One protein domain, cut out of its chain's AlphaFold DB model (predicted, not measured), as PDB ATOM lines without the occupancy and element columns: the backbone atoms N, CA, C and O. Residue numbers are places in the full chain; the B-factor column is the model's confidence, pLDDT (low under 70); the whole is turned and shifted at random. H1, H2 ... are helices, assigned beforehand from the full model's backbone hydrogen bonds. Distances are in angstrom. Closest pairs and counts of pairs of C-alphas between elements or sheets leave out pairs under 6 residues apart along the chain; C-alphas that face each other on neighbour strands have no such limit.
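Overview. This is residues 73 to 123 of the 163 residues of the protein "DM domain-containing protein" of Heterorhabditis bacteriophora (UniProt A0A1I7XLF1). A compact head, made mostly of loop folded about the short helix H1, has the long straight helix H2 leaving it as an arm; residues 110 to 123 stick out. The printed part has 51 residues, H1 then H2 and no named strand; its class is all helix, though 24 of the 51 residues are in named elements. The whole is only just loose, close to compact, with a radius of gyration of the C-alphas of 11.9 A and spans of 33 by 25 by 16 A.

Arrangement. Look first at H1, residues 77 to 80, which touches H2, residues 103 to 122, through residues 104 to 108 of H2 alone. The closest C-alphas are those of Arg 78 and Cys 105, 5.8 A apart. In H2 every O i to N i+4 pair is within hydrogen-bond range; H1 is too short for such a pair.

Along the chain. Find C-alpha 77 at (7.019, -40.644, -36.594), where H1 begins. H2 runs 29.0 A from C-alpha 103 at (4.419, -35.027, -47.889) to C-alpha 122 at (7.055, -20.929, -22.718).

Size, cuts and confidence. The C-alphas of Gly 83 and Gly 123 are the two farthest apart, 35.1 A. The printed part has no cut, and the link from H1 to H2 is long, 22 residues. Residue 123 alone has pLDDT under 70.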
ATOM      1  N   VAL A  73       7.013 -46.101 -24.247       89.62
ATOM      2  CA  VAL A  73       7.914 -46.167 -25.403       89.62
ATOM      3  C   VAL A  73       7.324 -45.321 -26.524       89.62
ATOM      4  O   VAL A  73       6.210 -45.559 -26.977       89.62
ATOM      5  N   TYR A  74       8.086 -44.330 -26.980       94.12
ATOM      6  CA  TYR A  74       7.717 -43.499 -28.124       94.12
ATOM      7  C   TYR A  74       8.366 -44.035 -29.398       94.12
ATOM      8  O   TYR A  74       9.543 -44.400 -29.382       94.12
ATOM      9  N   PHE A  75       7.629 -44.015 -30.506       95.81
ATOM     10  CA  PHE A  75       8.099 -44.455 -31.822       95.81
ATOM     11  C   PHE A  75       8.506 -43.275 -32.714       95.81
ATOM     12  O   PHE A  75       8.100 -42.128 -32.508       95.81
ATOM     13  N   CYS A  76       9.344 -43.542 -33.713       96.88
ATOM     14  CA  CYS A  76       9.756 -42.545 -34.691       96.88
ATOM     15  C   CYS A  76       8.640 -42.259 -35.702       96.88
ATOM     16  O   CYS A  76       8.334 -43.093 -36.549       96.88
ATOM     17  N   GLN A  77       8.099 -41.038 -35.683       97.12
ATOM     18  CA  GLN A  77       7.019 -40.644 -36.594       97.12
ATOM     19  C   GLN A  77       7.387 -40.750 -38.084       97.12
ATOM     20  O   GLN A  77       6.528 -41.072 -38.894       97.12
ATOM     21  N   ARG A  78       8.654 -40.511 -38.457       97.56
ATOM     22  CA  ARG A  78       9.099 -40.655 -39.854       97.56
ATOM     23  C   ARG A  78       8.973 -42.110 -40.318       97.56
ATOM     24  O   ARG A  78       8.430 -42.343 -41.383       97.56
ATOM     25  N   CYS A  79       9.386 -43.071 -39.494       97.69
ATOM     26  CA  CYS A  79       9.235 -44.495 -39.802       97.69
ATOM     27  C   CYS A  79       7.766 -44.921 -39.828       97.69
ATOM     28  O   CYS A  79       7.365 -45.642 -40.738       97.69
ATOM     29  N   LEU A  80       6.954 -44.413 -38.892       97.25
ATOM     30  CA  LEU A  80       5.520 -44.710 -38.854       97.25
ATOM     31  C   LEU A  80       4.809 -44.285 -40.145       97.25
ATOM     32  O   LEU A  80       3.979 -45.033 -40.648       97.25
ATOM     33  N   ASN A  81       5.178 -43.138 -40.721       97.56
ATOM     34  CA  ASN A  81       4.616 -42.670 -41.992       97.56
ATOM     35  C   ASN A  81       4.923 -43.608 -43.179       97.56
ATOM     36  O   ASN A  81       4.238 -43.541 -44.194       97.56
ATOM     37  N   HIS A  82       5.933 -44.472 -43.056       97.88
ATOM     38  CA  HIS A  82       6.316 -45.475 -44.055       97.88
ATOM     39  C   HIS A  82       5.970 -46.912 -43.628       97.88
ATOM     40  O   HIS A  82       6.426 -47.865 -44.252       97.88
ATOM     41  N   GLY A  83       5.173 -47.078 -42.566       97.25
ATOM     42  CA  GLY A  83       4.704 -48.382 -42.093       97.25
ATOM     43  C   GLY A  83       5.667 -49.133 -41.168       97.25
ATOM     44  O   GLY A  83       5.408 -50.289 -40.850       97.25
ATOM     45  N   ILE A  84       6.753 -48.503 -40.703       96.44
ATOM     46  CA  ILE A  84       7.756 -49.139 -39.833       96.44
ATOM     47  C   ILE A  84       7.716 -48.529 -38.422       96.44
ATOM     48  O   ILE A  84       7.865 -47.323 -38.237       96.44
ATOM     49  N   SER A  85       7.578 -49.353 -37.383       95.81
ATOM     50  CA  SER A  85       7.531 -48.918 -35.979       95.81
ATOM     51  C   SER A  85       8.875 -49.102 -35.264       95.81
ATOM     52  O   SER A  85       9.088 -50.052 -34.517       95.81
ATOM     53  N   LEU A  86       9.796 -48.150 -35.444       94.75
ATOM     54  CA  LEU A  86      11.076 -48.151 -34.720       94.75
ATOM     55  C   LEU A  86      11.009 -47.285 -33.451       94.75
ATOM     56  O   LEU A  86      10.488 -46.161 -33.510       94.75
ATOM     57  N   PRO A  87      11.520 -47.769 -32.301       95.06
ATOM     58  CA  PRO A  87      11.554 -46.989 -31.071       95.06
ATOM     59  C   PRO A  87      12.407 -45.736 -31.279       95.06
ATOM     60  O   PRO A  87      13.470 -45.777 -31.882       95.06
ATOM     61  N   ARG A  88      11.945 -44.591 -30.777       93.75
ATOM     62  CA  ARG A  88      12.606 -43.295 -30.988       93.75
ATOM     63  C   ARG A  88      13.950 -43.193 -30.260       93.75
ATOM     64  O   ARG A  88      14.808 -42.425 -30.694       93.75
ATOM     65  N   LYS A  89      14.124 -43.924 -29.153       91.50
ATOM     66  CA  LYS A  89      15.375 -43.941 -28.379       91.50
ATOM     67  C   LYS A  89      16.516 -44.384 -29.297       91.50
ATOM     68  O   LYS A  89      16.405 -45.420 -29.935       91.50
ATOM     69  N   ASN A  90      17.562 -43.565 -29.392       90.38
ATOM     70  CA  ASN A  90      18.771 -43.788 -30.201       90.38
ATOM     71  C   ASN A  90      18.564 -43.831 -31.729       90.38
ATOM     72  O   ASN A  90      19.522 -43.893 -32.483       90.38
ATOM     73  N   HIS A  91      17.336 -43.670 -32.216       94.69
ATOM     74  CA  HIS A  91      17.010 -43.842 -33.632       94.69
ATOM     75  C   HIS A  91      17.221 -42.582 -34.498       94.69
ATOM     76  O   HIS A  91      17.060 -42.620 -35.713       94.69
ATOM     77  N   LYS A  92      17.558 -41.425 -33.906       89.75
ATOM     78  CA  LYS A  92      17.612 -40.140 -34.637       89.75
ATOM     79  C   LYS A  92      18.582 -40.162 -35.828       89.75
ATOM     80  O   LYS A  92      18.231 -39.620 -36.871       89.75
ATOM     81  N   CYS A  93      19.768 -40.745 -35.662       90.62
ATOM     82  CA  CYS A  93      20.818 -40.759 -36.689       90.62
ATOM     83  C   CYS A  93      20.742 -41.991 -37.602       90.62
ATOM     84  O   CYS A  93      21.158 -41.926 -38.749       90.62
ATOM     85  N   GLU A  94      20.160 -43.084 -37.110       93.69
ATOM     86  CA  GLU A  94      20.005 -44.355 -37.830       93.69
ATOM     87  C   GLU A  94      18.660 -44.451 -38.568       93.69
ATOM     88  O   GLU A  94      18.280 -45.501 -39.081       93.69
ATOM     89  N   CYS A  95      17.887 -43.362 -38.591       95.56
ATOM     90  CA  CYS A  95      16.585 -43.357 -39.230       95.56
ATOM     91  C   CYS A  95      16.736 -43.489 -40.752       95.56
ATOM     92  O   CYS A  95      17.273 -42.573 -41.379       95.56
ATOM     93  N   PRO A  96      16.181 -44.543 -41.383       95.81
ATOM     94  CA  PRO A  96      16.257 -44.713 -42.836       95.81
ATOM     95  C   PRO A  96      15.534 -43.587 -43.590       95.81
ATOM     96  O   PRO A  96      15.838 -43.298 -44.743       95.81
ATOM     97  N   TYR A  97      14.604 -42.901 -42.920       97.06
ATOM     98  CA  TYR A  97      13.812 -41.802 -43.469       97.06
ATOM     99  C   TYR A  97      14.250 -40.426 -42.952       97.06
ATOM    100  O   TYR A  97      13.465 -39.471 -43.001       97.06
ATOM    101  N   VAL A  98      15.482 -40.297 -42.440       95.31
ATOM    102  CA  VAL A  98      16.024 -39.023 -41.931       95.31
ATOM    103  C   VAL A  98      15.957 -37.917 -42.986       95.31
ATOM    104  O   VAL A  98      15.474 -36.828 -42.688       95.31
ATOM    105  N   ASN A  99      16.295 -38.248 -44.234       95.81
ATOM    106  CA  ASN A  99      16.302 -37.324 -45.371       95.81
ATOM    107  C   ASN A  99      15.071 -37.479 -46.280       95.81
ATOM    108  O   ASN A  99      15.054 -36.969 -47.396       95.81
ATOM    109  N   CYS A 100      14.032 -38.199 -45.836       97.19
ATOM    110  CA  CYS A 100      12.821 -38.348 -46.638       97.19
ATOM    111  C   CYS A 100      12.078 -37.008 -46.760       97.19
ATOM    112  O   CYS A 100      11.828 -36.340 -45.748       97.19
ATOM    113  N   ALA A 101      11.692 -36.670 -47.994       97.44
ATOM    114  CA  ALA A 101      10.972 -35.454 -48.374       97.44
ATOM    115  C   ALA A 101       9.542 -35.734 -48.886       97.44
ATOM    116  O   ALA A 101       8.981 -34.932 -49.627       97.44
ATOM    117  N   CYS A 102       8.937 -36.868 -48.513       98.25
ATOM    118  CA  CYS A 102       7.524 -37.115 -48.806       98.25
ATOM    119  C   CYS A 102       6.622 -36.139 -48.027       98.25
ATOM    120  O   CYS A 102       7.025 -35.585 -46.997       98.25
ATOM    121  N   GLU A 103       5.380 -35.965 -48.481       98.06
ATOM    122  CA  GLU A 103       4.419 -35.027 -47.889       98.06
ATOM    123  C   GLU A 103       4.249 -35.236 -46.373       98.06
ATOM    124  O   GLU A 103       4.381 -34.297 -45.584       98.06
ATOM    125  N   TYR A 104       4.082 -36.488 -45.936       97.50
ATOM    126  CA  TYR A 104       3.930 -36.823 -44.520       97.50
ATOM    127  C   TYR A 104       5.179 -36.493 -43.687       97.50
ATOM    128  O   TYR A 104       5.066 -36.030 -42.550       97.50
ATOM    129  N   CYS A 105       6.384 -36.713 -44.220       97.75
ATOM    130  CA  CYS A 105       7.635 -36.407 -43.519       97.75
ATOM    131  C   CYS A 105       7.903 -34.900 -43.428       97.75
ATOM    132  O   CYS A 105       8.396 -34.441 -42.394       97.75
ATOM    133  N   ILE A 106       7.509 -34.123 -44.440       97.94
ATOM    134  CA  ILE A 106       7.558 -32.654 -44.393       97.94
ATOM    135  C   ILE A 106       6.655 -32.124 -43.269       97.94
ATOM    136  O   ILE A 106       7.059 -31.229 -42.522       97.94
ATOM    137  N   LEU A 107       5.460 -32.695 -43.086       97.56
ATOM    138  CA  LEU A 107       4.564 -32.313 -41.986       97.56
ATOM    139  C   LEU A 107       5.181 -32.590 -40.606       97.56
ATOM    140  O   LEU A 107       5.037 -31.777 -39.690       97.56
ATOM    141  N   VAL A 108       5.906 -33.704 -40.450       96.81
ATOM    142  CA  VAL A 108       6.635 -34.019 -39.209       96.81
ATOM    143  C   VAL A 108       7.731 -32.990 -38.930       96.81
ATOM    144  O   VAL A 108       7.876 -32.561 -37.787       96.81
ATOM    145  N   GLU A 109       8.480 -32.575 -39.954       96.38
ATOM    146  CA  GLU A 109       9.515 -31.537 -39.847       96.38
ATOM    147  C   GLU A 109       8.915 -30.198 -39.395       96.38
ATOM    148  O   GLU A 109       9.345 -29.618 -38.395       96.38
ATOM    149  N   ARG A 110       7.851 -29.749 -40.074       97.25
ATOM    150  CA  ARG A 110       7.139 -28.503 -39.746       97.25
ATOM    151  C   ARG A 110       6.605 -28.522 -38.316       97.25
ATOM    152  O   ARG A 110       6.821 -27.567 -37.578       97.25
ATOM    153  N   ARG A 111       5.981 -29.628 -37.892       97.31
ATOM    154  CA  ARG A 111       5.494 -29.798 -36.512       97.31
ATOM    155  C   ARG A 111       6.621 -29.675 -35.488       97.31
ATOM    156  O   ARG A 111       6.435 -29.024 -34.467       97.31
ATOM    157  N   ARG A 112       7.779 -30.298 -35.738       95.44
ATOM    158  CA  ARG A 112       8.937 -30.214 -34.831       95.44
ATOM    159  C   ARG A 112       9.430 -28.779 -34.697       95.44
ATOM    160  O   ARG A 112       9.647 -28.346 -33.575       95.44
ATOM    161  N   LYS A 113       9.531 -28.048 -35.812       96.31
ATOM    162  CA  LYS A 113       9.918 -26.631 -35.813       96.31
ATOM    163  C   LYS A 113       8.959 -25.781 -34.976       96.31
ATOM    164  O   LYS A 113       9.423 -25.015 -34.142       96.31
ATOM    165  N   LEU A 114       7.649 -25.958 -35.155       96.75
ATOM    166  CA  LEU A 114       6.642 -25.245 -34.363       96.75
ATOM    167  C   LEU A 114       6.721 -25.596 -32.872       96.75
ATOM    168  O   LEU A 114       6.626 -24.709 -32.035       96.75
ATOM    169  N   ASN A 115       6.933 -26.869 -32.532       95.88
ATOM    170  CA  ASN A 115       7.037 -27.276 -31.131       95.88
ATOM    171  C   ASN A 115       8.303 -26.726 -30.457       95.88
ATOM    172  O   ASN A 115       8.254 -26.327 -29.302       95.88
ATOM    173  N   SER A 116       9.428 -26.676 -31.178       94.56
ATOM    174  CA  SER A 116      10.637 -26.006 -30.686       94.56
ATOM    175  C   SER A 116      10.370 -24.528 -30.399       94.56
ATOM    176  O   SER A 116      10.633 -24.085 -29.291       94.56
ATOM    177  N   GLN A 117       9.744 -23.810 -31.337       95.69
ATOM    178  CA  GLN A 117       9.374 -22.402 -31.145       95.69
ATOM    179  C   GLN A 117       8.431 -22.195 -29.952       95.69
ATOM    180  O   GLN A 117       8.578 -21.222 -29.222       95.69
ATOM    181  N   LEU A 118       7.474 -23.103 -29.740       94.50
ATOM    182  CA  LEU A 118       6.564 -23.040 -28.596       94.50
ATOM    183  C   LEU A 118       7.312 -23.206 -27.266       94.50
ATOM    184  O   LEU A 118       7.092 -22.423 -26.346       94.50
ATOM    185  N   HIS A 119       8.216 -24.184 -27.177       93.19
ATOM    186  CA  HIS A 119       9.026 -24.402 -25.977       93.19
ATOM    187  C   HIS A 119       9.935 -23.209 -25.653       93.19
ATOM    188  O   HIS A 119      10.082 -22.872 -24.480       93.19
ATOM    189  N   ASP A 120      10.499 -22.551 -26.670       91.94
ATOM    190  CA  ASP A 120      11.346 -21.366 -26.485       91.94
ATOM    191  C   ASP A 120      10.555 -20.178 -25.900       91.94
ATOM    192  O   ASP A 120      11.085 -19.417 -25.093       91.94
ATOM    193  N   LEU A 121       9.278 -20.028 -26.271       88.75
ATOM    194  CA  LEU A 121       8.398 -18.974 -25.751       88.75
ATOM    195  C   LEU A 121       7.893 -19.273 -24.333       88.75
ATOM    196  O   LEU A 121       7.811 -18.368 -23.507       88.75
ATOM    197  N   GLU A 122       7.565 -20.531 -24.036       84.00
ATOM    198  CA  GLU A 122       7.055 -20.929 -22.718       84.00
ATOM    199  C   GLU A 122       8.144 -20.892 -21.632       84.00
ATOM    200  O   GLU A 122       7.856 -20.603 -20.473       84.00
ATOM    201  N   GLY A 123       9.414 -21.069 -22.014       63.75
ATOM    202  CA  GLY A 123      10.563 -20.871 -21.124       63.75
ATOM    203  C   GLY A 123      10.866 -19.409 -20.759       63.75
ATOM    204  O   GLY A 123      11.742 -19.177 -19.930       63.75
TER     205      GLY A 123